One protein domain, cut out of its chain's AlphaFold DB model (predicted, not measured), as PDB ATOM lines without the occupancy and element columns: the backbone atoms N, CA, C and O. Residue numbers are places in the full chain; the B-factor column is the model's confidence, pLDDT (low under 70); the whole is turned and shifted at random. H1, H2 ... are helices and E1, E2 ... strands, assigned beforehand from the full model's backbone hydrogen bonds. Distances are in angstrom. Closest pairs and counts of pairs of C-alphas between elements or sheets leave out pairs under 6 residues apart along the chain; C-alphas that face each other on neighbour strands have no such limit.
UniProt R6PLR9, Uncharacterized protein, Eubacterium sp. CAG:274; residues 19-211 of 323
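What this domain is: This is residues 19 to 211 of the 323 residues of an uncharacterized protein of Eubacterium sp. CAG:274 (UniProt R6PLR9). Two strongly twisted sheets lie face to face as a sandwich, their strands crossed at 45 degrees, with the one short helix, H1, over E7 of the larger sheet. The hairpin of E8 and E9 reaches out at one end, its strands the farthest from the middle. The printed part has 193 residues, in the order E1 to E5, H1, E6 to E15; it is mostly strand, though under half of its residues are in named elements. The larger sheet is mixed and the smaller antiparallel; both are branched. The whole is compact, with a radius of gyration of the C-alphas of 15.8 A and spans of 45 by 39 by 33 A.

How they stand to each other: In the larger sheet E12, residues 165 to 171, has three antiparallel neighbours. E2, residues 53 to 61, lies on one side, with N 56 and O 167 2.8 A apart. On the other side lie E5, residues 80 to 82, with N 81 and O 170 2.9 A apart, and E7, residues 109 to 117, with N 116 and O 166 3.0 A apart. E7 bends by 88 degrees at residue 112 and forms a hairpin with the edge strand E6, residues 102 to 106, where N 104 and O 115 are 2.8 A apart. E2 forms a hairpin with E1, residues 30 to 33, with N 32 and O 59 2.9 A apart; E15, residues 208 to 210, is parallel to E1 on its other side, with N 209 and O 31 2.9 A apart. H1, residues 91 to 98, is on this sheet at a height of 9.6 A, over E7 and slantwise to it at 40 degrees on the local plane; their closest C-alphas, of Leu 96 and Met 116, are 8.0 A apart. Every O i to N i+4 pair in H1 is within hydrogen-bond range. In the other sheet E11, residues 144 to 152, has E10, residues 132 to 141, on one side, with N 136 and O 148 2.8 A apart. On the other side of E11 lie E3, residues 69 to 71, with N 70 and O 151 2.9 A apart, and E4, residues 73 to 76, with N 74 and O 147 3.0 A apart. E13, residues 191 to 195, pairs with E3 through N 71 and O 192, 2.8 A, and forms a hairpin with E14, residues 200 to 206, through N 203 and O 193, 2.9 A. The facing parts of the sandwich are 9.9 A centre to centre. E8, residues 120 to 123, and E9, residues 126 to 129, form a hairpin, with N 121 and O 128 2.9 A apart.

Where its parts are: E1 begins at C-alpha 30 (3.741, -28.702, -37.229), and E15 ends at C-alpha 210 (-3.949, -32.384, -30.955). E2 is 26.8 A long, E11 23.5 A, E10 22.0 A and E12 19.1 A.

The domain as a whole: The C-alphas farthest apart, of Leu 124 and Gly 143, are 46.3 A apart. The printed part has no cut; the links E1 to E2, E11 to E12 and E12 to E13 are long. The pLDDT is under 70 in 39 residues, among them 19 to 28, 154 to 161, 176 to 184 and 204 to 211.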
ATOM      1  N   CYS A  19       7.419 -34.060 -21.666       39.09
ATOM      2  CA  CYS A  19       6.208 -34.153 -22.465       39.09
ATOM      3  C   CYS A  19       6.621 -34.158 -23.936       39.09
ATOM      4  O   CYS A  19       6.811 -33.107 -24.532       39.09
ATOM      5  N   SER A  20       6.833 -35.336 -24.516       35.56
ATOM      6  CA  SER A  20       7.002 -35.463 -25.960       35.56
ATOM      7  C   SER A  20       5.632 -35.646 -26.601       35.56
ATOM      8  O   SER A  20       5.006 -36.691 -26.405       35.56
ATOM      9  N   SER A  21       5.172 -34.677 -27.391       41.12
ATOM     10  CA  SER A  21       4.067 -34.914 -28.316       41.12
ATOM     11  C   SER A  21       4.476 -35.955 -29.369       41.12
ATOM     12  O   SER A  21       5.562 -35.910 -29.950       41.12
ATOM     13  N   VAL A  22       3.626 -36.961 -29.600       33.97
ATOM     14  CA  VAL A  22       3.898 -38.004 -30.601       33.97
ATOM     15  C   VAL A  22       3.599 -37.431 -31.987       33.97
ATOM     16  O   VAL A  22       2.459 -37.450 -32.447       33.97
ATOM     17  N   VAL A  23       4.623 -36.908 -32.664       35.28
ATOM     18  CA  VAL A  23       4.515 -36.430 -34.050       35.28
ATOM     19  C   VAL A  23       4.623 -37.623 -35.002       35.28
ATOM     20  O   VAL A  23       5.674 -38.254 -35.126       35.28
ATOM     21  N   SER A  24       3.540 -37.946 -35.713       32.16
ATOM     22  CA  SER A  24       3.623 -38.828 -36.878       32.16
ATOM     23  C   SER A  24       4.341 -38.084 -38.005       32.16
ATOM     24  O   SER A  24       3.832 -37.082 -38.503       32.16
ATOM     25  N   ALA A  25       5.520 -38.568 -38.392       31.77
ATOM     26  CA  ALA A  25       6.336 -38.014 -39.467       31.77
ATOM     27  C   ALA A  25       5.543 -37.884 -40.784       31.77
ATOM     28  O   ALA A  25       5.254 -38.895 -41.426       31.77
ATOM     29  N   ALA A  26       5.212 -36.650 -41.186       35.72
ATOM     30  CA  ALA A  26       4.792 -36.323 -42.553       35.72
ATOM     31  C   ALA A  26       4.913 -34.826 -42.907       35.72
ATOM     32  O   ALA A  26       5.231 -34.535 -44.055       35.72
ATOM     33  N   ASP A  27       4.737 -33.897 -41.959       49.56
ATOM     34  CA  ASP A  27       4.851 -32.452 -42.220       49.56
ATOM     35  C   ASP A  27       6.060 -31.851 -41.480       49.56
ATOM     36  O   ASP A  27       6.208 -32.014 -40.270       49.56
ATOM     37  N   GLU A  28       6.947 -31.155 -42.203       64.12
ATOM     38  CA  GLU A  28       8.153 -30.536 -41.620       64.12
ATOM     39  C   GLU A  28       7.831 -29.317 -40.730       64.12
ATOM     40  O   GLU A  28       8.675 -28.886 -39.951       64.12
ATOM     41  N   ASN A  29       6.617 -28.763 -40.834       74.81
ATOM     42  CA  ASN A  29       6.133 -27.630 -40.046       74.81
ATOM     43  C   ASN A  29       4.840 -28.025 -39.327       74.81
ATOM     44  O   ASN A  29       3.796 -28.135 -39.968       74.81
ATOM     45  N   THR A  30       4.895 -28.243 -38.015       75.06
ATOM     46  CA  THR A  30       3.741 -28.702 -37.229       75.06
ATOM     47  C   THR A  30       3.651 -27.993 -35.889       75.06
ATOM     48  O   THR A  30       4.632 -27.471 -35.364       75.06
ATOM     49  N   THR A  31       2.444 -27.962 -35.337       79.69
ATOM     50  CA  THR A  31       2.195 -27.597 -33.945       79.69
ATOM     51  C   THR A  31       1.414 -28.730 -33.310       79.69
ATOM     52  O   THR A  31       0.417 -29.184 -33.874       79.69
ATOM     53  N   SER A  32       1.867 -29.203 -32.161       75.12
ATOM     54  CA  SER A  32       1.245 -30.309 -31.445       75.12
ATOM     55  C   SER A  32       0.881 -29.892 -30.034       75.12
ATOM     56  O   SER A  32       1.560 -29.089 -29.406       75.12
ATOM     57  N   PHE A  33      -0.227 -30.438 -29.551       78.50
ATOM     58  CA  PHE A  33      -0.732 -30.180 -28.209       78.50
ATOM     59  C   PHE A  33      -0.649 -31.484 -27.431       78.50
ATOM     60  O   PHE A  33      -1.088 -32.515 -27.942       78.50
ATOM     61  N   GLY A  34      -0.061 -31.447 -26.241       73.00
ATOM     62  CA  GLY A  34       0.068 -32.617 -25.377       73.00
ATOM     63  C   GLY A  34      -1.047 -32.723 -24.337       73.00
ATOM     64  O   GLY A  34      -2.015 -31.958 -24.339       73.00
ATOM     65  N   THR A  35      -0.887 -33.687 -23.432       77.25
ATOM     66  CA  THR A  35      -1.834 -33.954 -22.347       77.25
ATOM     67  C   THR A  35      -1.909 -32.773 -21.372       77.25
ATOM     68  O   THR A  35      -0.862 -32.293 -20.932       77.25
ATOM     69  N   PRO A  36      -3.109 -32.282 -21.011       84.44
ATOM     70  CA  PRO A  36      -3.260 -31.242 -20.013       84.44
ATOM     71  C   PRO A  36      -2.695 -31.676 -18.666       84.44
ATOM     72  O   PRO A  36      -2.784 -32.835 -18.270       84.44
ATOM     73  N   ILE A  37      -2.145 -30.709 -17.947       87.00
ATOM     74  CA  ILE A  37      -1.556 -30.871 -16.626       87.00
ATOM     75  C   ILE A  37      -2.442 -30.125 -15.638       87.00
ATOM     76  O   ILE A  37      -2.713 -28.940 -15.835       87.00
ATOM     77  N   SER A  38      -2.876 -30.780 -14.564       89.94
ATOM     78  CA  SER A  38      -3.564 -30.088 -13.474       89.94
ATOM     79  C   SER A  38      -2.560 -29.264 -12.688       89.94
ATOM     80  O   SER A  38      -1.572 -29.786 -12.178       89.94
ATOM     81  N   LEU A  39      -2.832 -27.972 -12.528       92.25
ATOM     82  CA  LEU A  39      -2.026 -27.115 -11.663       92.25
ATOM     83  C   LEU A  39      -2.274 -27.409 -10.183       92.25
ATOM     84  O   LEU A  39      -1.468 -27.037  -9.341       92.25
ATOM     85  N   THR A  40      -3.346 -28.114  -9.834       91.06
ATOM     86  CA  THR A  40      -3.580 -28.547  -8.452       91.06
ATOM     87  C   THR A  40      -2.610 -29.664  -8.053       91.06
ATOM     88  O   THR A  40      -2.125 -29.682  -6.923       91.06
ATOM     89  N   THR A  41      -2.305 -30.585  -8.973       88.25
ATOM     90  CA  THR A  41      -1.490 -31.782  -8.694       88.25
ATOM     91  C   THR A  41      -0.091 -31.742  -9.307       88.25
ATOM     92  O   THR A  41       0.787 -32.463  -8.842       88.25
ATOM     93  N   GLY A  42       0.125 -30.919 -10.335       83.44
ATOM     94  CA  GLY A  42       1.350 -30.887 -11.132       83.44
ATOM     95  C   GLY A  42       1.506 -32.088 -12.072       83.44
ATOM     96  O   GLY A  42       2.607 -32.333 -12.560       83.44
ATOM     97  N   ALA A  43       0.438 -32.860 -12.301       83.44
ATOM     98  CA  ALA A  43       0.459 -34.088 -13.092       83.44
ATOM     99  C   ALA A  43      -0.496 -34.019 -14.290       83.44
ATOM    100  O   ALA A  43      -1.474 -33.268 -14.273       83.44
ATOM    101  N   GLU A  44      -0.205 -34.826 -15.311       81.44
ATOM    102  CA  GLU A  44      -1.106 -35.060 -16.441       81.44
ATOM    103  C   GLU A  44      -2.469 -35.564 -15.953       81.44
ATOM    104  O   GLU A  44      -2.547 -36.317 -14.975       81.44
ATOM    105  N   VAL A  45      -3.537 -35.122 -16.613       75.19
ATOM    106  CA  VAL A  45      -4.907 -35.502 -16.262       75.19
ATOM    107  C   VAL A  45      -5.561 -36.350 -17.337       75.19
ATOM    108  O   VAL A  45      -5.462 -36.065 -18.530       75.19
ATOM    109  N   GLU A  46      -6.280 -37.371 -16.880       70.44
ATOM    110  CA  GLU A  46      -7.121 -38.236 -17.714       70.44
ATOM    111  C   GLU A  46      -8.598 -37.799 -17.684       70.44
ATOM    112  O   GLU A  46      -9.385 -38.226 -18.523       70.44
ATOM    113  N   GLU A  47      -8.965 -36.901 -16.761       75.00
ATOM    114  CA  GLU A  47     -10.303 -36.323 -16.579       75.00
ATOM    115  C   GLU A  47     -10.183 -34.854 -16.147       75.00
ATOM    116  O   GLU A  47      -9.172 -34.453 -15.565       75.00
ATOM    117  N   LEU A  48     -11.210 -34.038 -16.394       82.88
ATOM    118  CA  LEU A  48     -11.263 -32.655 -15.911       82.88
ATOM    119  C   LEU A  48     -12.330 -32.519 -14.832       82.88
ATOM    120  O   LEU A  48     -13.465 -32.939 -15.037       82.88
ATOM    121  N   THR A  49     -11.995 -31.874 -13.717       87.75
ATOM    122  CA  THR A  49     -12.969 -31.539 -12.669       87.75
ATOM    123  C   THR A  49     -13.314 -30.057 -12.739       87.75
ATOM    124  O   THR A  49     -12.438 -29.210 -12.911       87.75
ATOM    125  N   ALA A  50     -14.592 -29.712 -12.603       91.19
ATOM    126  CA  ALA A  50     -15.051 -28.332 -12.575       91.19
ATOM    127  C   ALA A  50     -14.302 -27.515 -11.510       91.19
ATOM    128  O   ALA A  50     -14.196 -27.909 -10.348       91.19
ATOM    129  N   GLY A  51     -13.814 -26.342 -11.907       90.00
ATOM    130  CA  GLY A  51     -12.998 -25.460 -11.076       90.00
ATOM    131  C   GLY A  51     -11.494 -25.730 -11.150       90.00
ATOM    132  O   GLY A  51     -10.725 -24.900 -10.663       90.00
ATOM    133  N   ASP A  52     -11.053 -26.826 -11.776       91.44
ATOM    134  CA  ASP A  52      -9.626 -27.067 -11.968       91.44
ATOM    135  C   ASP A  52      -8.999 -26.034 -12.905       91.44
ATOM    136  O   ASP A  52      -9.592 -25.570 -13.883       91.44
ATOM    137  N   CYS A  53      -7.747 -25.703 -12.605       94.75
ATOM    138  CA  CYS A  53      -6.877 -24.936 -13.481       94.75
ATOM    139  C   CYS A  53      -5.913 -25.906 -14.160       94.75
ATOM    140  O   CYS A  53      -5.207 -26.654 -13.476       94.75
ATOM    141  N   ILE A  54      -5.872 -25.882 -15.490       93.19
ATOM    142  CA  ILE A  54      -5.041 -26.783 -16.288       93.19
ATOM    143  C   ILE A  54      -4.081 -26.014 -17.194       93.19
ATOM    144  O   ILE A  54      -4.374 -24.897 -17.629       93.19
ATOM    145  N   ALA A  55      -2.953 -26.643 -17.509       92.94
ATOM    146  CA  ALA A  55      -1.980 -26.184 -18.490       92.94
ATOM    147  C   ALA A  55      -1.879 -27.194 -19.639       92.94
ATOM    148  O   ALA A  55      -1.600 -28.365 -19.408       92.94
ATOM    149  N   ILE A  56      -2.089 -26.749 -20.876       89.81
ATOM    150  CA  ILE A  56      -2.012 -27.585 -22.080       89.81
ATOM    151  C   ILE A  56      -0.658 -27.321 -22.751       89.81
ATOM    152  O   ILE A  56      -0.476 -26.214 -23.266       89.81
ATOM    153  N   PRO A  57       0.293 -28.275 -22.734       87.69
ATOM    154  CA  PRO A  57       1.599 -28.113 -23.369       87.69
ATOM    155  C   PRO A  57       1.467 -28.040 -24.887       87.69
ATOM    156  O   PRO A  57       0.647 -28.746 -25.481       87.69
ATOM    157  N   VAL A  58       2.293 -27.202 -25.509       85.19
ATOM    158  CA  VAL A  58       2.321 -27.005 -26.956       85.19
ATOM    159  C   VAL A  58       3.748 -27.044 -27.462       85.19
ATOM    160  O   VAL A  58       4.582 -26.255 -27.019       85.19
ATOM    161  N   ASP A  59       3.983 -27.923 -28.428       82.38
ATOM    162  CA  ASP A  59       5.244 -28.042 -29.142       82.38
ATOM    163  C   ASP A  59       5.107 -27.501 -30.569       82.38
ATOM    164  O   ASP A  59       4.032 -27.530 -31.184       82.38
ATOM    165  N   VAL A  60       6.220 -27.047 -31.132       79.94
ATOM    166  CA  VAL A  60       6.331 -26.678 -32.543       79.94
ATOM    167  C   VAL A  60       7.509 -27.398 -33.183       79.94
ATOM    168  O   VAL A  60       8.562 -27.585 -32.590       79.94
ATOM    169  N   THR A  61       7.337 -27.825 -34.429       78.06
ATOM    170  CA  THR A  61       8.425 -28.310 -35.281       78.06
ATOM    171  C   THR A  61       8.473 -27.434 -36.521       78.06
ATOM    172  O   THR A  61       7.421 -27.153 -37.097       78.06
ATOM    173  N   THR A  62       9.666 -27.008 -36.947       75.69
ATOM    174  CA  THR A  62       9.847 -26.331 -38.241       75.69
ATOM    175  C   THR A  62      10.922 -26.951 -39.107       75.69
ATOM    176  O   THR A  62      11.949 -27.425 -38.618       75.69
ATOM    177  N   SER A  63      10.729 -26.833 -40.420       75.00
ATOM    178  CA  SER A  63      11.666 -27.302 -41.439       75.00
ATOM    179  C   SER A  63      13.010 -26.574 -41.389       75.00
ATOM    180  O   SER A  63      14.045 -27.131 -41.753       75.00
ATOM    181  N   THR A  64      13.021 -25.323 -40.926       76.38
ATOM    182  CA  THR A  64      14.231 -24.495 -40.858       76.38
ATOM    183  C   THR A  64      15.012 -24.676 -39.561       76.38
ATOM    184  O   THR A  64      16.145 -24.198 -39.451       76.38
ATOM    185  N   GLY A  65      14.421 -25.316 -38.549       75.88
ATOM    186  CA  GLY A  65      15.009 -25.358 -37.217       75.88
ATOM    187  C   GLY A  65      15.113 -23.975 -36.560       75.88
ATOM    188  O   GLY A  65      15.858 -23.833 -35.585       75.88
ATOM    189  N   LYS A  66      14.330 -22.977 -37.013       78.75
ATOM    190  CA  LYS A  66      14.100 -21.691 -36.323       78.75
ATOM    191  C   LYS A  66      12.689 -21.131 -36.554       78.75
ATOM    192  O   LYS A  66      11.934 -21.649 -37.374       78.75
ATOM    193  N   LEU A  67      12.367 -20.059 -35.825       83.25
ATOM    194  CA  LEU A  67      11.118 -19.302 -35.894       83.25
ATOM    195  C   LEU A  67      11.395 -17.800 -35.716       83.25
ATOM    196  O   LEU A  67      12.203 -17.402 -34.880       83.25
ATOM    197  N   THR A  68      10.675 -16.972 -36.471       86.56
ATOM    198  CA  THR A  68      10.573 -15.506 -36.276       86.56
ATOM    199  C   THR A  68       9.191 -15.098 -35.763       86.56
ATOM    200  O   THR A  68       9.020 -14.064 -35.125       86.56
ATOM    201  N   SER A  69       8.179 -15.931 -36.012       89.00
ATOM    202  CA  SER A  69       6.852 -15.780 -35.427       89.00
ATOM    203  C   SER A  69       6.165 -17.130 -35.320       89.00
ATOM    204  O   SER A  69       6.394 -18.005 -36.158       89.00
ATOM    205  N   TRP A  70       5.311 -17.271 -34.318       90.50
ATOM    206  CA  TRP A  70       4.483 -18.447 -34.098       90.50
ATOM    207  C   TRP A  70       3.192 -18.019 -33.409       90.50
ATOM    208  O   TRP A  70       3.186 -17.128 -32.565       90.50
ATOM    209  N   THR A  71       2.063 -18.580 -33.808       91.69
ATOM    210  CA  THR A  71       0.769 -18.307 -33.188       91.69
ATOM    211  C   THR A  71      -0.036 -19.596 -33.162       91.69
ATOM    212  O   THR A  71      -0.823 -19.830 -34.085       91.69
ATOM    213  N   PRO A  72       0.179 -20.454 -32.148       88.81
ATOM    214  CA  PRO A  72      -0.669 -21.604 -31.891       88.81
ATOM    215  C   PRO A  72      -2.086 -21.144 -31.569       88.81
ATOM    216  O   PRO A  72      -2.302 -20.104 -30.935       88.81
ATOM    217  N   ARG A  73      -3.061 -21.929 -32.026       89.06
ATOM    218  CA  ARG A  73      -4.484 -21.654 -31.831       89.06
ATOM    219  C   ARG A  73      -5.240 -22.921 -31.500       89.06
ATOM    220  O   ARG A  73      -5.036 -23.954 -32.134       89.06
ATOM    221  N   LEU A  74      -6.173 -22.790 -30.571       86.19
ATOM    222  CA  LEU A  74      -7.131 -23.826 -30.232       86.19
ATOM    223  C   LEU A  74      -8.531 -23.222 -30.113       86.19
ATOM    224  O   LEU A  74      -8.698 -22.048 -29.775       86.19
ATOM    225  N   VAL A  75      -9.543 -24.020 -30.414       85.56
ATOM    226  CA  VAL A  75     -10.942 -23.709 -30.141       85.56
ATOM    227  C   VAL A  75     -11.327 -24.451 -28.876       85.56
ATOM    228  O   VAL A  75     -11.153 -25.663 -28.790       85.56
ATOM    229  N   LEU A  76     -11.822 -23.714 -27.888       86.69
ATOM    230  CA  LEU A  76     -12.282 -24.283 -26.628       86.69
ATOM    231  C   LEU A  76     -13.721 -24.771 -26.766       86.69
ATOM    232  O   LEU A  76     -14.565 -24.083 -27.347       86.69
ATOM    233  N   SER A  77     -14.012 -25.928 -26.180       82.19
ATOM    234  CA  SER A  77     -15.392 -26.343 -25.935       82.19
ATOM    235  C   SER A  77     -16.059 -25.468 -24.872       82.19
ATOM    236  O   SER A  77     -15.440 -24.633 -24.209       82.19
ATOM    237  N   ASP A  78     -17.346 -25.710 -24.638       85.56
ATOM    238  CA  ASP A  78     -18.063 -25.107 -23.521       85.56
ATOM    239  C   ASP A  78     -17.548 -25.575 -22.145       85.56
ATOM    240  O   ASP A  78     -17.871 -24.930 -21.145       85.56
ATOM    241  N   ALA A  79     -16.731 -26.635 -22.086       85.44
ATOM    242  CA  ALA A  79     -16.128 -27.146 -20.860       85.44
ATOM    243  C   ALA A  79     -14.926 -26.336 -20.374       85.44
ATOM    244  O   ALA A  79     -14.628 -26.358 -19.182       85.44
ATOM    245  N   LEU A  80     -14.263 -25.597 -21.263       90.12
ATOM    246  CA  LEU A  80     -13.070 -24.827 -20.937       90.12
ATOM    247  C   LEU A  80     -13.302 -23.327 -21.114       90.12
ATOM    248  O   LEU A  80     -14.089 -22.870 -21.946       90.12
ATOM    249  N   GLU A  81     -12.613 -22.548 -20.294       93.81
ATOM    250  CA  GLU A  81     -12.509 -21.099 -20.402       93.81
ATOM    251  C   GLU A  81     -11.038 -20.706 -20.490       93.81
ATOM    252  O   GLU A  81     -10.201 -21.257 -19.776       93.81
ATOM    253  N   ALA A  82     -10.721 -19.774 -21.390       94.38
ATOM    254  CA  ALA A  82      -9.362 -19.293 -21.573       94.38
ATOM    255  C   ALA A  82      -8.906 -18.504 -20.342       94.38
ATOM    256  O   ALA A  82      -9.555 -17.547 -19.924       94.38
ATOM    257  N   GLY A  83      -7.736 -18.864 -19.837       94.44
ATOM    258  CA  GLY A  83      -7.103 -18.231 -18.696       94.44
ATOM    259  C   GLY A  83      -7.467 -18.854 -17.352       94.44
ATOM    260  O   GLY A  83      -8.436 -19.602 -17.208       94.44
ATOM    261  N   ILE A  84      -6.642 -18.541 -16.358       94.81
ATOM    262  CA  ILE A  84      -6.793 -18.965 -14.965       94.81
ATOM    263  C   ILE A  84      -6.620 -17.772 -14.026       94.81
ATOM    264  O   ILE A  84      -5.928 -16.802 -14.352       94.81
ATOM    265  N   LYS A  85      -7.220 -17.881 -12.840       92.50
ATOM    266  CA  LYS A  85      -7.027 -16.965 -11.713       92.50
ATOM    267  C   LYS A  85      -6.646 -17.793 -10.500       92.50
ATOM    268  O   LYS A  85      -7.428 -18.632 -10.066       92.50
ATOM    269  N   ILE A  86      -5.441 -17.573  -9.997       89.25
ATOM    270  CA  ILE A  86      -4.860 -18.339  -8.894       89.25
ATOM    271  C   ILE A  86      -4.244 -17.374  -7.888       89.25
ATOM    272  O   ILE A  86      -3.847 -16.270  -8.249       89.25
ATOM    273  N   GLU A  87      -4.176 -17.791  -6.630       89.12
ATOM    274  CA  GLU A  87      -3.525 -17.019  -5.568       89.12
ATOM    275  C   GLU A  87      -2.006 -17.253  -5.599       89.12
ATOM    276  O   GLU A  87      -1.569 -18.395  -5.778       89.12
ATOM    277  N   ASP A  88      -1.209 -16.207  -5.365       84.38
ATOM    278  CA  ASP A  88       0.264 -16.249  -5.451       84.38
ATOM    279  C   ASP A  88       0.905 -17.317  -4.542       84.38
ATOM    280  O   ASP A  88       1.883 -17.956  -4.924       84.38
ATOM    281  N   ASP A  89       0.331 -17.552  -3.357       86.25
ATOM    282  CA  ASP A  89       0.832 -18.512  -2.359       86.25
ATOM    283  C   ASP A  89       0.167 -19.907  -2.468       86.25
ATOM    284  O   ASP A  89       0.183 -20.702  -1.523       86.25
ATOM    285  N   SER A  90      -0.486 -20.210  -3.596       91.31
ATOM    286  CA  SER A  90      -1.177 -21.488  -3.813       91.31
ATOM    287  C   SER A  90      -0.270 -22.572  -4.405       91.31
ATOM    288  O   SER A  90       0.695 -22.297  -5.113       91.31
ATOM    289  N   ILE A  91      -0.656 -23.841  -4.214       91.25
ATOM    290  CA  ILE A  91      -0.020 -24.979  -4.904       91.25
ATOM    291  C   ILE A  91      -0.096 -24.840  -6.434       91.25
ATOM    292  O   ILE A  91       0.795 -25.289  -7.150       91.25
ATOM    293  N   GLN A  92      -1.136 -24.168  -6.938       92.44
ATOM    294  CA  GLN A  92      -1.308 -23.901  -8.361       92.44
ATOM    295  C   GLN A  92      -0.254 -22.928  -8.882       92.44
ATOM    296  O   GLN A  92       0.274 -23.145  -9.969       92.44
ATOM    297  N   ALA A  93       0.097 -21.901  -8.102       90.69
ATOM    298  CA  ALA A  93       1.167 -20.972  -8.449       90.69
ATOM    299  C   ALA A  93       2.539 -21.662  -8.420       90.69
ATOM    300  O   ALA A  93       3.333 -21.484  -9.343       90.69
ATOM    301  N   GLU A  94       2.796 -22.518  -7.424       92.00
ATOM    302  CA  GLU A  94       4.022 -23.328  -7.368       92.00
ATOM    303  C   GLU A  94       4.162 -24.236  -8.602       92.00
ATOM    304  O   GLU A  94       5.210 -24.242  -9.254       92.00
ATOM    305  N   ASN A  95       3.097 -24.957  -8.964       93.69
ATOM    306  CA  ASN A  95       3.085 -25.844 -10.128       93.69
ATOM    307  C   ASN A  95       3.163 -25.075 -11.456       93.69
ATOM    308  O   ASN A  95       3.825 -25.535 -12.383       93.69
ATOM    309  N   LEU A  96       2.557 -23.886 -11.546       91.06
ATOM    310  CA  LEU A  96       2.680 -23.013 -12.714       91.06
ATOM    311  C   LEU A  96       4.140 -22.587 -12.925       91.06
ATOM    312  O   LEU A  96       4.674 -22.731 -14.022       91.06
ATOM    313  N   VAL A  97       4.814 -22.123 -11.867       89.06
ATOM    314  CA  VAL A  97       6.238 -21.748 -11.915       89.06
ATOM    315  C   VAL A  97       7.123 -22.955 -12.245       89.06
ATOM    316  O   VAL A  97       8.126 -22.808 -12.949       89.06
ATOM    317  N   ALA A  98       6.748 -24.156 -11.793       88.69
ATOM    318  CA  ALA A  98       7.479 -25.390 -12.074       88.69
ATOM    319  C   ALA A  98       7.495 -25.779 -13.565       88.69
ATOM    320  O   ALA A  98       8.435 -26.454 -13.987       88.69
ATOM    321  N   LEU A  99       6.543 -25.296 -14.381       87.19
ATOM    322  CA  LEU A  99       6.592 -25.446 -15.846       87.19
ATOM    323  C   LEU A  99       7.827 -24.749 -16.454       87.19
ATOM    324  O   LEU A  99       8.294 -25.110 -17.533       87.19
ATOM    325  N   GLY A 100       8.415 -23.782 -15.741       79.88
ATOM    326  CA  GLY A 100       9.734 -23.235 -16.053       79.88
ATOM    327  C   GLY A 100       9.757 -22.176 -17.156       79.88
ATOM    328  O   GLY A 100      10.831 -21.942 -17.723       79.88
ATOM    329  N   GLY A 101       8.605 -21.568 -17.450       81.31
ATOM    330  CA  GLY A 101       8.433 -20.438 -18.366       81.31
ATOM    331  C   GLY A 101       8.139 -19.104 -17.661       81.31
ATOM    332  O   GLY A 101       8.101 -19.050 -16.434       81.31
ATOM    333  N   ASP A 102       7.885 -18.046 -18.439       87.50
ATOM    334  CA  ASP A 102       7.346 -16.774 -17.923       87.50
ATOM    335  C   ASP A 102       5.840 -16.690 -18.189       87.50
ATOM    336  O   ASP A 102       5.349 -17.167 -19.210       87.50
ATOM    337  N   VAL A 103       5.095 -16.056 -17.292       89.50
ATOM    338  CA  VAL A 103       3.640 -15.961 -17.421       89.50
ATOM    339  C   VAL A 103       3.244 -15.000 -18.547       89.50
ATOM    340  O   VAL A 103       3.793 -13.906 -18.674       89.50
ATOM    341  N   ILE A 104       2.247 -15.390 -19.340       90.38
ATOM    342  CA  ILE A 104       1.618 -14.569 -20.375       90.38
ATOM    343  C   ILE A 104       0.281 -14.052 -19.833       90.38
ATOM    344  O   ILE A 104      -0.646 -14.832 -19.594       90.38
ATOM    345  N   THR A 105       0.167 -12.738 -19.661       86.62
ATOM    346  CA  THR A 105      -1.045 -12.050 -19.190       86.62
ATOM    347  C   THR A 105      -1.803 -11.369 -20.331       86.62
ATOM    348  O   THR A 105      -1.321 -11.249 -21.462       86.62
ATOM    349  N   GLY A 106      -3.037 -10.946 -20.048       70.62
ATOM    350  CA  GLY A 106      -3.849 -10.191 -20.996       70.62
ATOM    351  C   GLY A 106      -3.374  -8.746 -21.123       70.62
ATOM    352  O   GLY A 106      -2.890  -8.144 -20.165       70.62
ATOM    353  N   TYR A 107      -3.572  -8.147 -22.299       65.00
ATOM    354  CA  TYR A 107      -3.350  -6.717 -22.513       65.00
ATOM    355  C   TYR A 107      -4.339  -5.928 -21.627       65.00
ATOM    356  O   TYR A 107      -5.501  -5.769 -21.998       65.00
ATOM    357  N   ASN A 108      -3.878  -5.460 -20.458       68.00
ATOM    358  CA  ASN A 108      -4.630  -4.775 -19.384       68.00
ATOM    359  C   ASN A 108      -5.348  -5.659 -18.345       68.00
ATOM    360  O   ASN A 108      -6.194  -5.150 -17.609       68.00
ATOM    361  N   ASP A 109      -5.013  -6.945 -18.251       72.88
ATOM    362  CA  ASP A 109      -5.473  -7.803 -17.155       72.88
ATOM    363  C   ASP A 109      -4.284  -8.548 -16.550       72.88
ATOM    364  O   ASP A 109      -3.826  -9.560 -17.080       72.88
ATOM    365  N   GLU A 110      -3.781  -8.010 -15.439       74.06
ATOM    366  CA  GLU A 110      -2.679  -8.599 -14.671       74.06
ATOM    367  C   GLU A 110      -3.150  -9.739 -13.754       74.06
ATOM    368  O   GLU A 110      -2.321 -10.426 -13.165       74.06
ATOM    369  N   THR A 111      -4.465  -9.949 -13.632       81.69
ATOM    370  CA  THR A 111      -5.057 -10.938 -12.717       81.69
ATOM    371  C   THR A 111      -5.409 -12.256 -13.392       81.69
ATOM    372  O   THR A 111      -5.652 -13.242 -12.700       81.69
ATOM    373  N   THR A 112      -5.446 -12.282 -14.727       91.12
ATOM    374  CA  THR A 112      -5.718 -13.493 -15.505       91.12
ATOM    375  C   THR A 112      -4.473 -13.924 -16.266       91.12
ATOM    376  O   THR A 112      -3.923 -13.181 -17.087       91.12
ATOM    377  N   TYR A 113      -4.061 -15.164 -16.030       93.25
ATOM    378  CA  TYR A 113      -2.926 -15.786 -16.698       93.25
ATOM    379  C   TYR A 113      -3.431 -16.650 -17.848       93.25
ATOM    380  O   TYR A 113      -4.233 -17.553 -17.629       93.25
ATOM    381  N   TYR A 114      -2.973 -16.386 -19.070       95.12
ATOM    382  CA  TYR A 114      -3.434 -17.077 -20.281       95.12
ATOM    383  C   TYR A 114      -2.434 -18.114 -20.795       95.12
ATOM    384  O   TYR A 114      -2.817 -19.065 -21.471       95.12
ATOM    385  N   GLY A 115      -1.152 -17.967 -20.484       93.69
ATOM    386  CA  GLY A 115      -0.154 -18.910 -20.961       93.69
ATOM    387  C   GLY A 115       1.125 -18.906 -20.148       93.69
ATOM    388  O   GLY A 115       1.336 -18.030 -19.311       93.69
ATOM    389  N   MET A 116       1.990 -19.870 -20.442       92.12
ATOM    390  CA  MET A 116       3.387 -19.881 -20.010       92.12
ATOM    391  C   MET A 116       4.288 -19.891 -21.241       92.12
ATOM    392  O   MET A 116       4.178 -20.775 -22.086       92.12
ATOM    393  N   ALA A 117       5.162 -18.897 -21.340       90.25
ATOM    394  CA  ALA A 117       6.135 -18.711 -22.405       90.25
ATOM    395  C   ALA A 117       7.387 -19.557 -22.159       90.25
ATOM    396  O   ALA A 117       8.017 -19.427 -21.108       90.25
ATOM    397  N   ASN A 118       7.797 -20.366 -23.138       88.50
ATOM    398  CA  ASN A 118       8.994 -21.205 -23.017       88.50
ATOM    399  C   ASN A 118       9.829 -21.264 -24.300       88.50
ATOM    400  O   ASN A 118      10.570 -22.216 -24.532       88.50
ATOM    401  N   ILE A 119       9.789 -20.196 -25.096       86.50
ATOM    402  CA  ILE A 119      10.798 -19.953 -26.127       86.50
ATOM    403  C   ILE A 119      11.912 -19.115 -25.499       86.50
ATOM    404  O   ILE A 119      11.778 -17.908 -25.288       86.50
ATOM    405  N   TYR A 120      13.035 -19.765 -25.189       83.38
ATOM    406  CA  TYR A 120      14.128 -19.162 -24.431       83.38
ATOM    407  C   TYR A 120      15.505 -19.482 -25.014       83.38
ATOM    408  O   TYR A 120      15.728 -20.502 -25.655       83.38
ATOM    409  N   THR A 121      16.490 -18.644 -24.696       80.12
ATOM    410  CA  THR A 121      17.905 -19.011 -24.820       80.12
ATOM    411  C   THR A 121      18.438 -19.481 -23.472       80.12
ATOM    412  O   THR A 121      18.090 -18.937 -22.421       80.12
ATOM    413  N   LYS A 122      19.305 -20.499 -23.476       77.25
ATOM    414  CA  LYS A 122      19.957 -21.001 -22.258       77.25
ATOM    415  C   LYS A 122      21.425 -20.607 -22.245       77.25
ATOM    416  O   LYS A 122      22.194 -21.018 -23.111       77.25
ATOM    417  N   LYS A 123      21.845 -19.848 -21.232       78.69
ATOM    418  CA  LYS A 123      23.253 -19.487 -21.020       78.69
ATOM    419  C   LYS A 123      23.644 -19.780 -19.580       78.69
ATOM    420  O   LYS A 123      23.026 -19.266 -18.655       78.69
ATOM    421  N   LEU A 124      24.674 -20.611 -19.391       81.12
ATOM    422  CA  LEU A 124      25.158 -21.032 -18.064       81.12
ATOM    423  C   LEU A 124      24.043 -21.616 -17.171       81.12
ATOM    424  O   LEU A 124      23.986 -21.348 -15.977       81.12
ATOM    425  N   GLY A 125      23.119 -22.377 -17.764       76.50
ATOM    426  CA  GLY A 125      21.990 -22.982 -17.048       76.50
ATOM    427  C   GLY A 125      20.790 -22.057 -16.829       76.50
ATOM    428  O   GLY A 125      19.705 -22.562 -16.568       76.50
ATOM    429  N   LYS A 126      20.943 -20.739 -17.008       79.44
ATOM    430  CA  LYS A 126      19.848 -19.772 -16.887       79.44
ATOM    431  C   LYS A 126      19.058 -19.674 -18.193       79.44
ATOM    432  O   LYS A 126      19.662 -19.470 -19.250       79.44
ATOM    433  N   LYS A 127      17.732 -19.797 -18.099       82.25
ATOM    434  CA  LYS A 127      16.796 -19.485 -19.184       82.25
ATOM    435  C   LYS A 127      16.591 -17.970 -19.281       82.25
ATOM    436  O   LYS A 127      16.454 -17.301 -18.257       82.25
ATOM    437  N   THR A 128      16.588 -17.447 -20.500       82.75
ATOM    438  CA  THR A 128      16.222 -16.062 -20.818       82.75
ATOM    439  C   THR A 128      15.186 -16.103 -21.929       82.75
ATOM    440  O   THR A 128      15.518 -16.523 -23.041       82.75
ATOM    441  N   GLN A 129      13.960 -15.671 -21.641       80.62
ATOM    442  CA  GLN A 129      12.886 -15.646 -22.632       80.62
ATOM    443  C   GLN A 129      13.254 -14.792 -23.844       80.62
ATOM    444  O   GLN A 129      14.052 -13.855 -23.744       80.62
ATOM    445  N   GLN A 130      12.719 -15.171 -24.997       84.69
ATOM    446  CA  GLN A 130      12.939 -14.505 -26.274       84.69
ATOM    447  C   GLN A 130      11.615 -14.001 -26.846       84.69
ATOM    448  O   GLN A 130      10.558 -14.580 -26.594       84.69
ATOM    449  N   GLY A 131      11.691 -12.942 -27.650       86.50
ATOM    450  CA  GLY A 131      10.530 -12.338 -28.292       86.50
ATOM    451  C   GLY A 131       9.515 -11.708 -27.344       86.50
ATOM    452  O   GLY A 131       9.744 -11.536 -26.148       86.50
ATOM    453  N   ASN A 132       8.378 -11.343 -27.923       88.44
ATOM    454  CA  ASN A 132       7.217 -10.831 -27.211       88.44
ATOM    455  C   ASN A 132       6.056 -11.802 -27.381       88.44
ATOM    456  O   ASN A 132       5.813 -12.283 -28.488       88.44
ATOM    457  N   TRP A 133       5.331 -12.033 -26.289       90.12
ATOM    458  CA  TRP A 133       4.128 -12.854 -26.270       90.12
ATOM    459  C   TRP A 133       2.878 -11.988 -26.140       90.12
ATOM    460  O   TRP A 133       2.872 -10.992 -25.414       90.12
ATOM    461  N   ASN A 134       1.802 -12.381 -26.813       90.56
ATOM    462  CA  ASN A 134       0.496 -11.751 -26.698       90.56
ATOM    463  C   ASN A 134      -0.610 -12.806 -26.617       90.56
ATOM    464  O   ASN A 134      -0.770 -13.623 -27.520       90.56
ATOM    465  N   ALA A 135      -1.424 -12.761 -25.566       92.56
ATOM    466  CA  ALA A 135      -2.600 -13.615 -25.460       92.56
ATOM    467  C   ALA A 135      -3.809 -12.998 -26.177       92.56
ATOM    468  O   ALA A 135      -4.069 -11.797 -26.089       92.56
ATOM    469  N   GLN A 136      -4.570 -13.838 -26.872       92.19
ATOM    470  CA  GLN A 136      -5.835 -13.498 -27.513       92.19
ATOM    471  C   GLN A 136      -6.869 -14.563 -27.119       92.19
ATOM    472  O   GLN A 136      -6.992 -15.577 -27.806       92.19
ATOM    473  N   PRO A 137      -7.601 -14.368 -26.008       91.25
ATOM    474  CA  PRO A 137      -8.452 -15.413 -25.432       91.25
ATOM    475  C   PRO A 137      -9.672 -15.786 -26.283       91.25
ATOM    476  O   PRO A 137     -10.223 -16.868 -26.115       91.25
ATOM    477  N   ALA A 138     -10.096 -14.904 -27.191       90.94
ATOM    478  CA  ALA A 138     -11.266 -15.111 -28.043       90.94
ATOM    479  C   ALA A 138     -11.106 -14.419 -29.409       90.94
ATOM    480  O   ALA A 138     -11.935 -13.602 -29.814       90.94
ATOM    481  N   GLN A 139     -10.012 -14.693 -30.128       90.44
ATOM    482  CA  GLN A 139      -9.854 -14.177 -31.487       90.44
ATOM    483  C   GLN A 139     -10.872 -14.826 -32.428       90.44
ATOM    484  O   GLN A 139     -10.861 -16.034 -32.643       90.44
ATOM    485  N   MET A 140     -11.702 -14.011 -33.071       91.38
ATOM    486  CA  MET A 140     -12.651 -14.493 -34.071       91.38
ATOM    487  C   MET A 140     -11.946 -14.786 -35.399       91.38
ATOM    488  O   MET A 140     -11.391 -13.880 -36.021       91.38
ATOM    489  N   ILE A 141     -12.016 -16.036 -35.861       86.00
ATOM    490  CA  ILE A 141     -11.552 -16.470 -37.186       86.00
ATOM    491  C   ILE A 141     -12.686 -17.257 -37.827       86.00
ATOM    492  O   ILE A 141     -13.185 -18.210 -37.237       86.00
ATOM    493  N   ASN A 142     -13.135 -16.835 -39.011       86.44
ATOM    494  CA  ASN A 142     -14.254 -17.460 -39.728       86.44
ATOM    495  C   ASN A 142     -15.518 -17.659 -38.860       86.44
ATOM    496  O   ASN A 142     -16.249 -18.630 -39.022       86.44
ATOM    497  N   GLY A 143     -15.774 -16.738 -37.923       85.62
ATOM    498  CA  GLY A 143     -16.925 -16.803 -37.014       85.62
ATOM    499  C   GLY A 143     -16.753 -17.723 -35.799       85.62
ATOM    500  O   GLY A 143     -17.673 -17.804 -34.992       85.62
ATOM    501  N   VAL A 144     -15.587 -18.353 -35.625       86.12
ATOM    502  CA  VAL A 144     -15.274 -19.232 -34.489       86.12
ATOM    503  C   VAL A 144     -14.274 -18.541 -33.548       86.12
ATOM    504  O   VAL A 144     -13.249 -18.034 -34.023       86.12
ATOM    505  N   PRO A 145     -14.539 -18.488 -32.229       90.12
ATOM    506  CA  PRO A 145     -13.598 -17.942 -31.258       90.12
ATOM    507  C   PRO A 145     -12.431 -18.910 -31.044       90.12
ATOM    508  O   PRO A 145     -12.620 -20.060 -30.662       90.12
ATOM    509  N   HIS A 146     -11.219 -18.423 -31.274       90.56
ATOM    510  CA  HIS A 146      -9.981 -19.141 -31.016       90.56
ATOM    511  C   HIS A 146      -9.281 -18.523 -29.815       90.56
ATOM    512  O   HIS A 146      -9.116 -17.304 -29.741       90.56
ATOM    513  N   PHE A 147      -8.804 -19.375 -28.921       92.88
ATOM    514  CA  PHE A 147      -7.794 -18.992 -27.960       92.88
ATOM    515  C   PHE A 147      -6.428 -19.108 -28.640       92.88
ATOM    516  O   PHE A 147      -6.077 -20.160 -29.178       92.88
ATOM    517  N   ALA A 148      -5.672 -18.014 -28.661       92.50
ATOM    518  CA  ALA A 148      -4.361 -17.956 -29.281       92.50
ATOM    519  C   ALA A 148      -3.314 -17.321 -28.369       92.50
ATOM    520  O   ALA A 148      -3.596 -16.369 -27.636       92.50
ATOM    521  N   LEU A 149      -2.089 -17.824 -28.483       93.12
ATOM    522  CA  LEU A 149      -0.895 -17.215 -27.914       93.12
ATOM    523  C   LEU A 149      -0.010 -16.813 -29.089       93.12
ATOM    524  O   LEU A 149       0.493 -17.668 -29.799       93.12
ATOM    525  N   GLY A 150       0.120 -15.521 -29.354       91.44
ATOM    526  CA  GLY A 150       1.023 -15.016 -30.379       91.44
ATOM    527  C   GLY A 150       2.417 -14.822 -29.810       91.44
ATOM    528  O   GLY A 150       2.574 -14.334 -28.693       91.44
ATOM    529  N   TRP A 151       3.422 -15.193 -30.590       92.06
ATOM    530  CA  TRP A 151       4.824 -14.955 -30.305       92.06
ATOM    531  C   TRP A 151       5.524 -14.384 -31.534       92.06
ATOM    532  O   TRP A 151       5.332 -14.852 -32.660       92.06
ATOM    533  N   TYR A 152       6.356 -13.371 -31.311       89.00
ATOM    534  CA  TYR A 152       7.177 -12.753 -32.346       89.00
ATOM    535  C   TYR A 152       8.555 -12.394 -31.802       89.00
ATOM    536  O   TYR A 152       8.668 -11.772 -30.741       89.00
ATOM    537  N   ASP A 153       9.593 -12.707 -32.571       85.38
ATOM    538  CA  ASP A 153      10.951 -12.261 -32.301       85.38
ATOM    539  C   ASP A 153      11.723 -11.983 -33.590       85.38
ATOM    540  O   ASP A 153      11.553 -12.624 -34.624       85.38
ATOM    541  N   SER A 154      12.641 -11.037 -33.483       68.44
ATOM    542  CA  SER A 154      13.588 -10.675 -34.528       68.44
ATOM    543  C   SER A 154      14.773 -11.642 -34.672       68.44
ATOM    544  O   SER A 154      15.543 -11.455 -35.608       68.44
ATOM    545  N   ALA A 155      14.986 -12.614 -33.760       61.66
ATOM    546  CA  ALA A 155      16.206 -13.442 -33.788       61.66
ATOM    547  C   ALA A 155      16.183 -14.798 -33.026       61.66
ATOM    548  O   ALA A 155      17.232 -15.213 -32.512       61.66
ATOM    549  N   ALA A 156      15.067 -15.529 -32.911       59.16
ATOM    550  CA  ALA A 156      15.066 -16.671 -31.987       59.16
ATOM    551  C   ALA A 156      15.796 -17.930 -32.489       59.16
ATOM    552  O   ALA A 156      15.652 -18.410 -33.616       59.16
ATOM    553  N   ARG A 157      16.568 -18.502 -31.560       61.34
ATOM    554  CA  ARG A 157      17.221 -19.809 -31.628       61.34
ATOM    555  C   ARG A 157      16.920 -20.562 -30.336       61.34
ATOM    556  O   ARG A 157      17.608 -20.313 -29.349       61.34
ATOM    557  N   ALA A 158      15.974 -21.491 -30.363       52.44
ATOM    558  CA  ALA A 158      16.008 -22.701 -29.541       52.44
ATOM    559  C   ALA A 158      14.838 -23.616 -29.907       52.44
ATOM    560  O   ALA A 158      13.692 -23.197 -29.820       52.44
ATOM    561  N   TYR A 159      15.171 -24.856 -30.253       54.59
ATOM    562  CA  TYR A 159      14.331 -26.015 -29.976       54.59
ATOM    563  C   TYR A 159      14.923 -26.678 -28.745       54.59
ATOM    564  O   TYR A 159      16.146 -26.873 -28.674       54.59
ATOM    565  N   THR A 160      14.088 -26.963 -27.758       60.41
ATOM    566  CA  THR A 160      14.496 -27.737 -26.584       60.41
ATOM    567  C   THR A 160      13.662 -29.011 -26.511       60.41
ATOM    568  O   THR A 160      12.829 -29.247 -27.374       60.41
ATOM    569  N   ASN A 161      13.909 -29.864 -25.519       66.88
ATOM    570  CA  ASN A 161      13.070 -31.045 -25.282       66.88
ATOM    571  C   ASN A 161      11.877 -30.716 -24.358       66.88
ATOM    572  O   ASN A 161      11.339 -31.613 -23.713       66.88
ATOM    573  N   GLU A 162      11.556 -29.434 -24.198       76.81
ATOM    574  CA  GLU A 162      10.470 -28.924 -23.363       76.81
ATOM    575  C   GLU A 162       9.453 -28.215 -24.267       76.81
ATOM    576  O   GLU A 162       9.898 -27.585 -25.230       76.81
ATOM    577  N   PRO A 163       8.149 -28.227 -23.925       84.56
ATOM    578  CA  PRO A 163       7.124 -27.518 -24.691       84.56
ATOM    579  C   PRO A 163       7.456 -26.045 -24.890       84.56
ATOM    580  O   PRO A 163       7.879 -25.390 -23.939       84.56
ATOM    581  N   GLU A 164       7.245 -25.492 -26.083       86.88
ATOM    582  CA  GLU A 164       7.519 -24.078 -26.375       86.88
ATOM    583  C   GLU A 164       6.524 -23.114 -25.710       86.88
ATOM    584  O   GLU A 164       6.855 -21.944 -25.471       86.88
ATOM    585  N   ALA A 165       5.319 -23.586 -25.380       90.12
ATOM    586  CA  ALA A 165       4.345 -22.836 -24.592       90.12
ATOM    587  C   ALA A 165       3.374 -23.751 -23.836       90.12
ATOM    588  O   ALA A 165       3.236 -24.932 -24.144       90.12
ATOM    589  N   TRP A 166       2.628 -23.166 -22.898       93.12
ATOM    590  CA  TRP A 166       1.415 -23.776 -22.352       93.12
ATOM    591  C   TRP A 166       0.227 -22.831 -22.468       93.12
ATOM    592  O   TRP A 166       0.358 -21.650 -22.151       93.12
ATOM    593  N   PHE A 167      -0.938 -23.353 -22.859       93.94
ATOM    594  CA  PHE A 167      -2.220 -22.652 -22.741       93.94
ATOM    595  C   PHE A 167      -2.818 -22.909 -21.364       93.94
ATOM    596  O   PHE A 167      -2.898 -24.058 -20.935       93.94
ATOM    597  N   LEU A 168      -3.272 -21.860 -20.685       95.75
ATOM    598  CA  LEU A 168      -3.891 -21.977 -19.366       95.75
ATOM    599  C   LEU A 168      -5.405 -21.889 -19.502       95.75
ATOM    600  O   LEU A 168      -5.907 -20.959 -20.134       95.75
ATOM    601  N   CYS A 169      -6.125 -22.846 -18.923       94.62
ATOM    602  CA  CYS A 169      -7.584 -22.885 -18.970       94.62
ATOM    603  C   CYS A 169      -8.187 -23.171 -17.595       94.62
ATOM    604  O   CYS A 169      -7.637 -23.947 -16.812       94.62
ATOM    605  N   THR A 170      -9.358 -22.591 -17.350       95.44
ATOM    606  CA  THR A 170     -10.233 -22.958 -16.235       95.44
ATOM    607  C   THR A 170     -11.272 -23.964 -16.724       95.44
ATOM    608  O   THR A 170     -11.910 -23.761 -17.760       95.44
ATOM    609  N   VAL A 171     -11.456 -25.052 -15.980       92.56
ATOM    610  CA  VAL A 171     -12.477 -26.066 -16.255       92.56
ATOM    611  C   VAL A 171     -13.820 -25.592 -15.694       92.56
ATOM    612  O   VAL A 171     -13.944 -25.310 -14.505       92.56
ATOM    613  N   LYS A 172     -14.855 -25.503 -16.532       92.88
ATOM    614  CA  LYS A 172     -16.192 -25.012 -16.145       92.88
ATOM    615  C   LYS A 172     -17.162 -26.108 -15.713       92.88
ATOM    616  O   LYS A 172     -18.112 -25.822 -14.988       92.88
ATOM    617  N   LYS A 173     -16.961 -27.334 -16.185       87.69
ATOM    618  CA  LYS A 173     -17.783 -28.506 -15.861       87.69
ATOM    619  C   LYS A 173     -16.905 -29.748 -15.855       87.69
ATOM    620  O   LYS A 173     -15.888 -29.761 -16.543       87.69
ATOM    621  N   ASP A 174     -17.324 -30.757 -15.104       83.88
ATOM    622  CA  ASP A 174     -16.659 -32.054 -15.112       83.88
ATOM    623  C   ASP A 174     -16.655 -32.613 -16.543       83.88
ATOM    624  O   ASP A 174     -17.650 -32.499 -17.267       83.88
ATOM    625  N   VAL A 175     -15.518 -33.165 -16.951       72.75
ATOM    626  CA  VAL A 175     -15.331 -33.865 -18.221       72.75
ATOM    627  C   VAL A 175     -14.719 -35.210 -17.884       72.75
ATOM    628  O   VAL A 175     -13.557 -35.295 -17.484       72.75
ATOM    629  N   THR A 176     -15.520 -36.256 -18.028       66.44
ATOM    630  CA  THR A 176     -15.062 -37.639 -17.855       66.44
ATOM    631  C   THR A 176     -13.983 -38.001 -18.875       66.44
ATOM    632  O   THR A 176     -13.872 -37.367 -19.929       66.44
ATOM    633  N   ALA A 177     -13.230 -39.071 -18.613       56.66
ATOM    634  CA  ALA A 177     -12.266 -39.607 -19.577       56.66
ATOM    635  C   ALA A 177     -12.912 -39.888 -20.953       56.66
ATOM    636  O   ALA A 177     -12.283 -39.688 -21.998       56.66
ATOM    637  N   ASP A 178     -14.186 -40.294 -20.952       46.56
ATOM    638  CA  ASP A 178     -14.992 -40.569 -22.145       46.56
ATOM    639  C   ASP A 178     -15.468 -39.292 -22.862       46.56
ATOM    640  O   ASP A 178     -15.602 -39.279 -24.083       46.56
ATOM    641  N   GLU A 179     -15.706 -38.193 -22.143       50.62
ATOM    642  CA  GLU A 179     -16.090 -36.899 -22.725       50.62
ATOM    643  C   GLU A 179     -14.883 -36.073 -23.172       50.62
ATOM    644  O   GLU A 179     -15.019 -35.239 -24.062       50.62
ATOM    645  N   LEU A 180     -13.690 -36.343 -22.638       49.00
ATOM    646  CA  LEU A 180     -12.430 -35.755 -23.104       49.00
ATOM    647  C   LEU A 180     -12.123 -36.152 -24.559       49.00
ATOM    648  O   LEU A 180     -11.379 -35.469 -25.266       49.00
ATOM    649  N   ASN A 181     -12.751 -37.239 -25.019       41.62
ATOM    650  CA  ASN A 181     -12.775 -37.663 -26.410       41.62
ATOM    651  C   ASN A 181     -13.651 -36.772 -27.308       41.62
ATOM    652  O   ASN A 181     -13.376 -36.678 -28.506       41.62
ATOM    653  N   ASN A 182     -14.631 -36.060 -26.748       45.94
ATOM    654  CA  ASN A 182     -15.327 -34.950 -27.396       45.94
ATOM    655  C   ASN A 182     -14.604 -33.640 -27.051       45.94
ATOM    656  O   ASN A 182     -15.049 -32.874 -26.204       45.94
ATOM    657  N   GLU A 183     -13.457 -33.437 -27.704       55.72
ATOM    658  CA  GLU A 183     -12.703 -32.183 -27.837       55.72
ATOM    659  C   GLU A 183     -12.960 -31.149 -26.726       55.72
ATOM    660  O   GLU A 183     -13.623 -30.139 -26.955       55.72
ATOM    661  N   ALA A 184     -12.370 -31.339 -25.533       58.00
ATOM    662  CA  ALA A 184     -12.270 -30.253 -24.545       58.00
ATOM    663  C   ALA A 184     -11.705 -28.978 -25.207       58.00
ATOM    664  O   ALA A 184     -12.130 -27.856 -24.907       58.00
ATOM    665  N   PHE A 185     -10.824 -29.183 -26.185       70.12
ATOM    666  CA  PHE A 185     -10.450 -28.241 -27.223       70.12
ATOM    667  C   PHE A 185     -10.164 -28.980 -28.538       70.12
ATOM    668  O   PHE A 185      -9.910 -30.186 -28.540       70.12
ATOM    669  N   TYR A 186     -10.142 -28.241 -29.644       68.00
ATOM    670  CA  TYR A 186      -9.715 -28.740 -30.949       68.00
ATOM    671  C   TYR A 186      -8.916 -27.713 -31.727       68.00
ATOM    672  O   TYR A 186      -8.912 -26.523 -31.418       68.00
ATOM    673  N   THR A 187      -8.216 -28.171 -32.754       70.06
ATOM    674  CA  THR A 187      -7.371 -27.324 -33.592       70.06
ATOM    675  C   THR A 187      -8.001 -27.160 -34.961       70.06
ATOM    676  O   THR A 187      -8.473 -28.126 -35.556       70.06
ATOM    677  N   THR A 188      -7.973 -25.943 -35.484       67.62
ATOM    678  CA  THR A 188      -8.339 -25.649 -36.871       67.62
ATOM    679  C   THR A 188      -7.082 -25.368 -37.689       67.62
ATOM    680  O   THR A 188      -6.015 -25.094 -37.131       67.62
ATOM    681  N   ASP A 189      -7.223 -25.380 -39.012       71.06
ATOM    682  CA  ASP A 189      -6.233 -24.840 -39.946       71.06
ATOM    683  C   ASP A 189      -6.189 -23.309 -39.774       71.06
ATOM    684  O   ASP A 189      -6.854 -22.555 -40.475       71.06
ATOM    685  N   SER A 190      -5.527 -22.851 -38.713       75.12
ATOM    686  CA  SER A 190      -5.419 -21.426 -38.374       75.12
ATOM    687  C   SER A 190      -4.148 -21.074 -37.603       75.12
ATOM    688  O   SER A 190      -3.826 -19.890 -37.443       75.12
ATOM    689  N   THR A 191      -3.426 -22.084 -37.102       82.81
ATOM    690  CA  THR A 191      -2.124 -21.888 -36.465       82.81
ATOM    691  C   THR A 191      -1.134 -21.369 -37.497       82.81
ATOM    692  O   THR A 191      -1.074 -21.862 -38.626       82.81
ATOM    693  N   GLN A 192      -0.358 -20.365 -37.094       87.75
ATOM    694  CA  GLN A 192       0.564 -19.673 -37.984       87.75
ATOM    695  C   GLN A 192       2.000 -19.819 -37.505       87.75
ATOM    696  O   GLN A 192       2.263 -19.762 -36.305       87.75
ATOM    697  N   LEU A 193       2.942 -19.939 -38.436       87.25
ATOM    698  CA  LEU A 193       4.357 -19.719 -38.146       87.25
ATOM    699  C   LEU A 193       5.072 -19.088 -39.328       87.25
ATOM    700  O   LEU A 193       4.626 -19.187 -40.473       87.25
ATOM    701  N   ALA A 194       6.188 -18.429 -39.047       85.50
ATOM    702  CA  ALA A 194       7.067 -17.889 -40.071       85.50
ATOM    703  C   ALA A 194       8.521 -17.926 -39.611       85.50
ATOM    704  O   ALA A 194       8.822 -17.737 -38.428       85.50
ATOM    705  N   ASP A 195       9.426 -18.050 -40.572       84.19
ATOM    706  CA  ASP A 195      10.860 -17.862 -40.379       84.19
ATOM    707  C   ASP A 195      11.410 -17.013 -41.530       84.19
ATOM    708  O   ASP A 195      12.022 -17.504 -42.482       84.19
ATOM    709  N   GLY A 196      11.132 -15.708 -41.443       79.81
ATOM    710  CA  GLY A 196      11.506 -14.741 -42.473       79.81
ATOM    711  C   GLY A 196      13.017 -14.651 -42.692       79.81
ATOM    712  O   GLY A 196      13.457 -14.421 -43.817       79.81
ATOM    713  N   ASP A 197      13.811 -14.914 -41.654       81.31
ATOM    714  CA  ASP A 197      15.273 -14.862 -41.714       81.31
ATOM    715  C   ASP A 197      15.870 -15.995 -42.552       81.31
ATOM    716  O   ASP A 197      16.908 -15.812 -43.190       81.31
ATOM    717  N   ASN A 198      15.229 -17.169 -42.567       78.69
ATOM    718  CA  ASN A 198      15.667 -18.314 -43.372       78.69
ATOM    719  C   ASN A 198      14.780 -18.533 -44.612       78.69
ATOM    720  O   ASN A 198      14.834 -19.591 -45.237       78.69
ATOM    721  N   GLY A 199      14.000 -17.517 -45.002       77.75
ATOM    722  CA  GLY A 199      13.217 -17.508 -46.239       77.75
ATOM    723  C   GLY A 199      11.919 -18.317 -46.193       77.75
ATOM    724  O   GLY A 199      11.301 -18.517 -47.240       77.75
ATOM    725  N   LEU A 200      11.480 -18.761 -45.012       79.06
ATOM    726  CA  LEU A 200      10.177 -19.391 -44.833       79.06
ATOM    727  C   LEU A 200       9.106 -18.304 -44.715       79.06
ATOM    728  O   LEU A 200       8.998 -17.611 -43.697       79.06
ATOM    729  N   ALA A 201       8.308 -18.157 -45.773       80.94
ATOM    730  CA  ALA A 201       7.126 -17.304 -45.752       80.94
ATOM    731  C   ALA A 201       6.153 -17.746 -44.647       80.94
ATOM    732  O   ALA A 201       6.153 -18.906 -44.236       80.94
ATOM    733  N   SER A 202       5.311 -16.821 -44.185       81.50
ATOM    734  CA  SER A 202       4.276 -17.156 -43.207       81.50
ATOM    735  C   SER A 202       3.361 -18.252 -43.755       81.50
ATOM    736  O   SER A 202       2.798 -18.117 -44.842       81.50
ATOM    737  N   ILE A 203       3.237 -19.330 -42.989       78.88
ATOM    738  CA  ILE A 203       2.289 -20.415 -43.219       78.88
ATOM    739  C   ILE A 203       1.101 -20.138 -42.303       78.88
ATOM    740  O   ILE A 203       1.295 -19.969 -41.100       78.88
ATOM    741  N   SER A 204      -0.104 -20.059 -42.866       66.12
ATOM    742  CA  SER A 204      -1.304 -19.607 -42.149       66.12
ATOM    743  C   SER A 204      -2.291 -20.708 -41.745       66.12
ATOM    744  O   SER A 204      -3.274 -20.388 -41.090       66.12
ATOM    745  N   ASP A 205      -2.007 -21.971 -42.068       66.88
ATOM    746  CA  ASP A 205      -2.955 -23.092 -41.962       66.88
ATOM    747  C   ASP A 205      -2.250 -24.376 -41.492       66.88
ATOM    748  O   ASP A 205      -2.348 -25.438 -42.107       66.88
ATOM    749  N   ILE A 206      -1.446 -24.277 -40.432       65.44
ATOM    750  CA  ILE A 206      -0.753 -25.455 -39.904       65.44
ATOM    751  C   ILE A 206      -1.749 -26.310 -39.149       65.44
ATOM    752  O   ILE A 206      -2.384 -25.844 -38.199       65.44
ATOM    753  N   LYS A 207      -1.830 -27.581 -39.548       58.44
ATOM    754  CA  LYS A 207      -2.576 -28.586 -38.805       58.44
ATOM    755  C   LYS A 207      -2.009 -28.675 -37.399       58.44
ATOM    756  O   LYS A 207      -0.879 -29.121 -37.196       58.44
ATOM    757  N   GLY A 208      -2.822 -28.268 -36.433       55.22
ATOM    758  CA  GLY A 208      -2.617 -28.682 -35.062       55.22
ATOM    759  C   GLY A 208      -2.807 -30.194 -34.991       55.22
ATOM    760  O   GLY A 208      -3.874 -30.708 -35.317       55.22
ATOM    761  N   ALA A 209      -1.774 -30.930 -34.605       52.12
ATOM    762  CA  ALA A 209      -1.952 -32.305 -34.173       52.12
ATOM    763  C   ALA A 209      -2.273 -32.249 -32.679       52.12
ATOM    764  O   ALA A 209      -1.375 -32.270 -31.839       52.12
ATOM    765  N   ALA A 210      -3.553 -32.114 -32.328       51.53
ATOM    766  CA  ALA A 210      -3.949 -32.384 -30.955       51.53
ATOM    767  C   ALA A 210      -3.640 -33.861 -30.679       51.53
ATOM    768  O   ALA A 210      -4.195 -34.744 -31.346       51.53
ATOM    769  N   ALA A 211      -2.752 -34.146 -29.722       47.03
ATOM    770  CA  ALA A 211      -2.725 -35.463 -29.117       47.03
ATOM    771  C   ALA A 211      -4.076 -35.588 -28.423       47.03
ATOM    772  O   ALA A 211      -4.308 -34.999 -27.372       47.03
TER     773      ALA A 211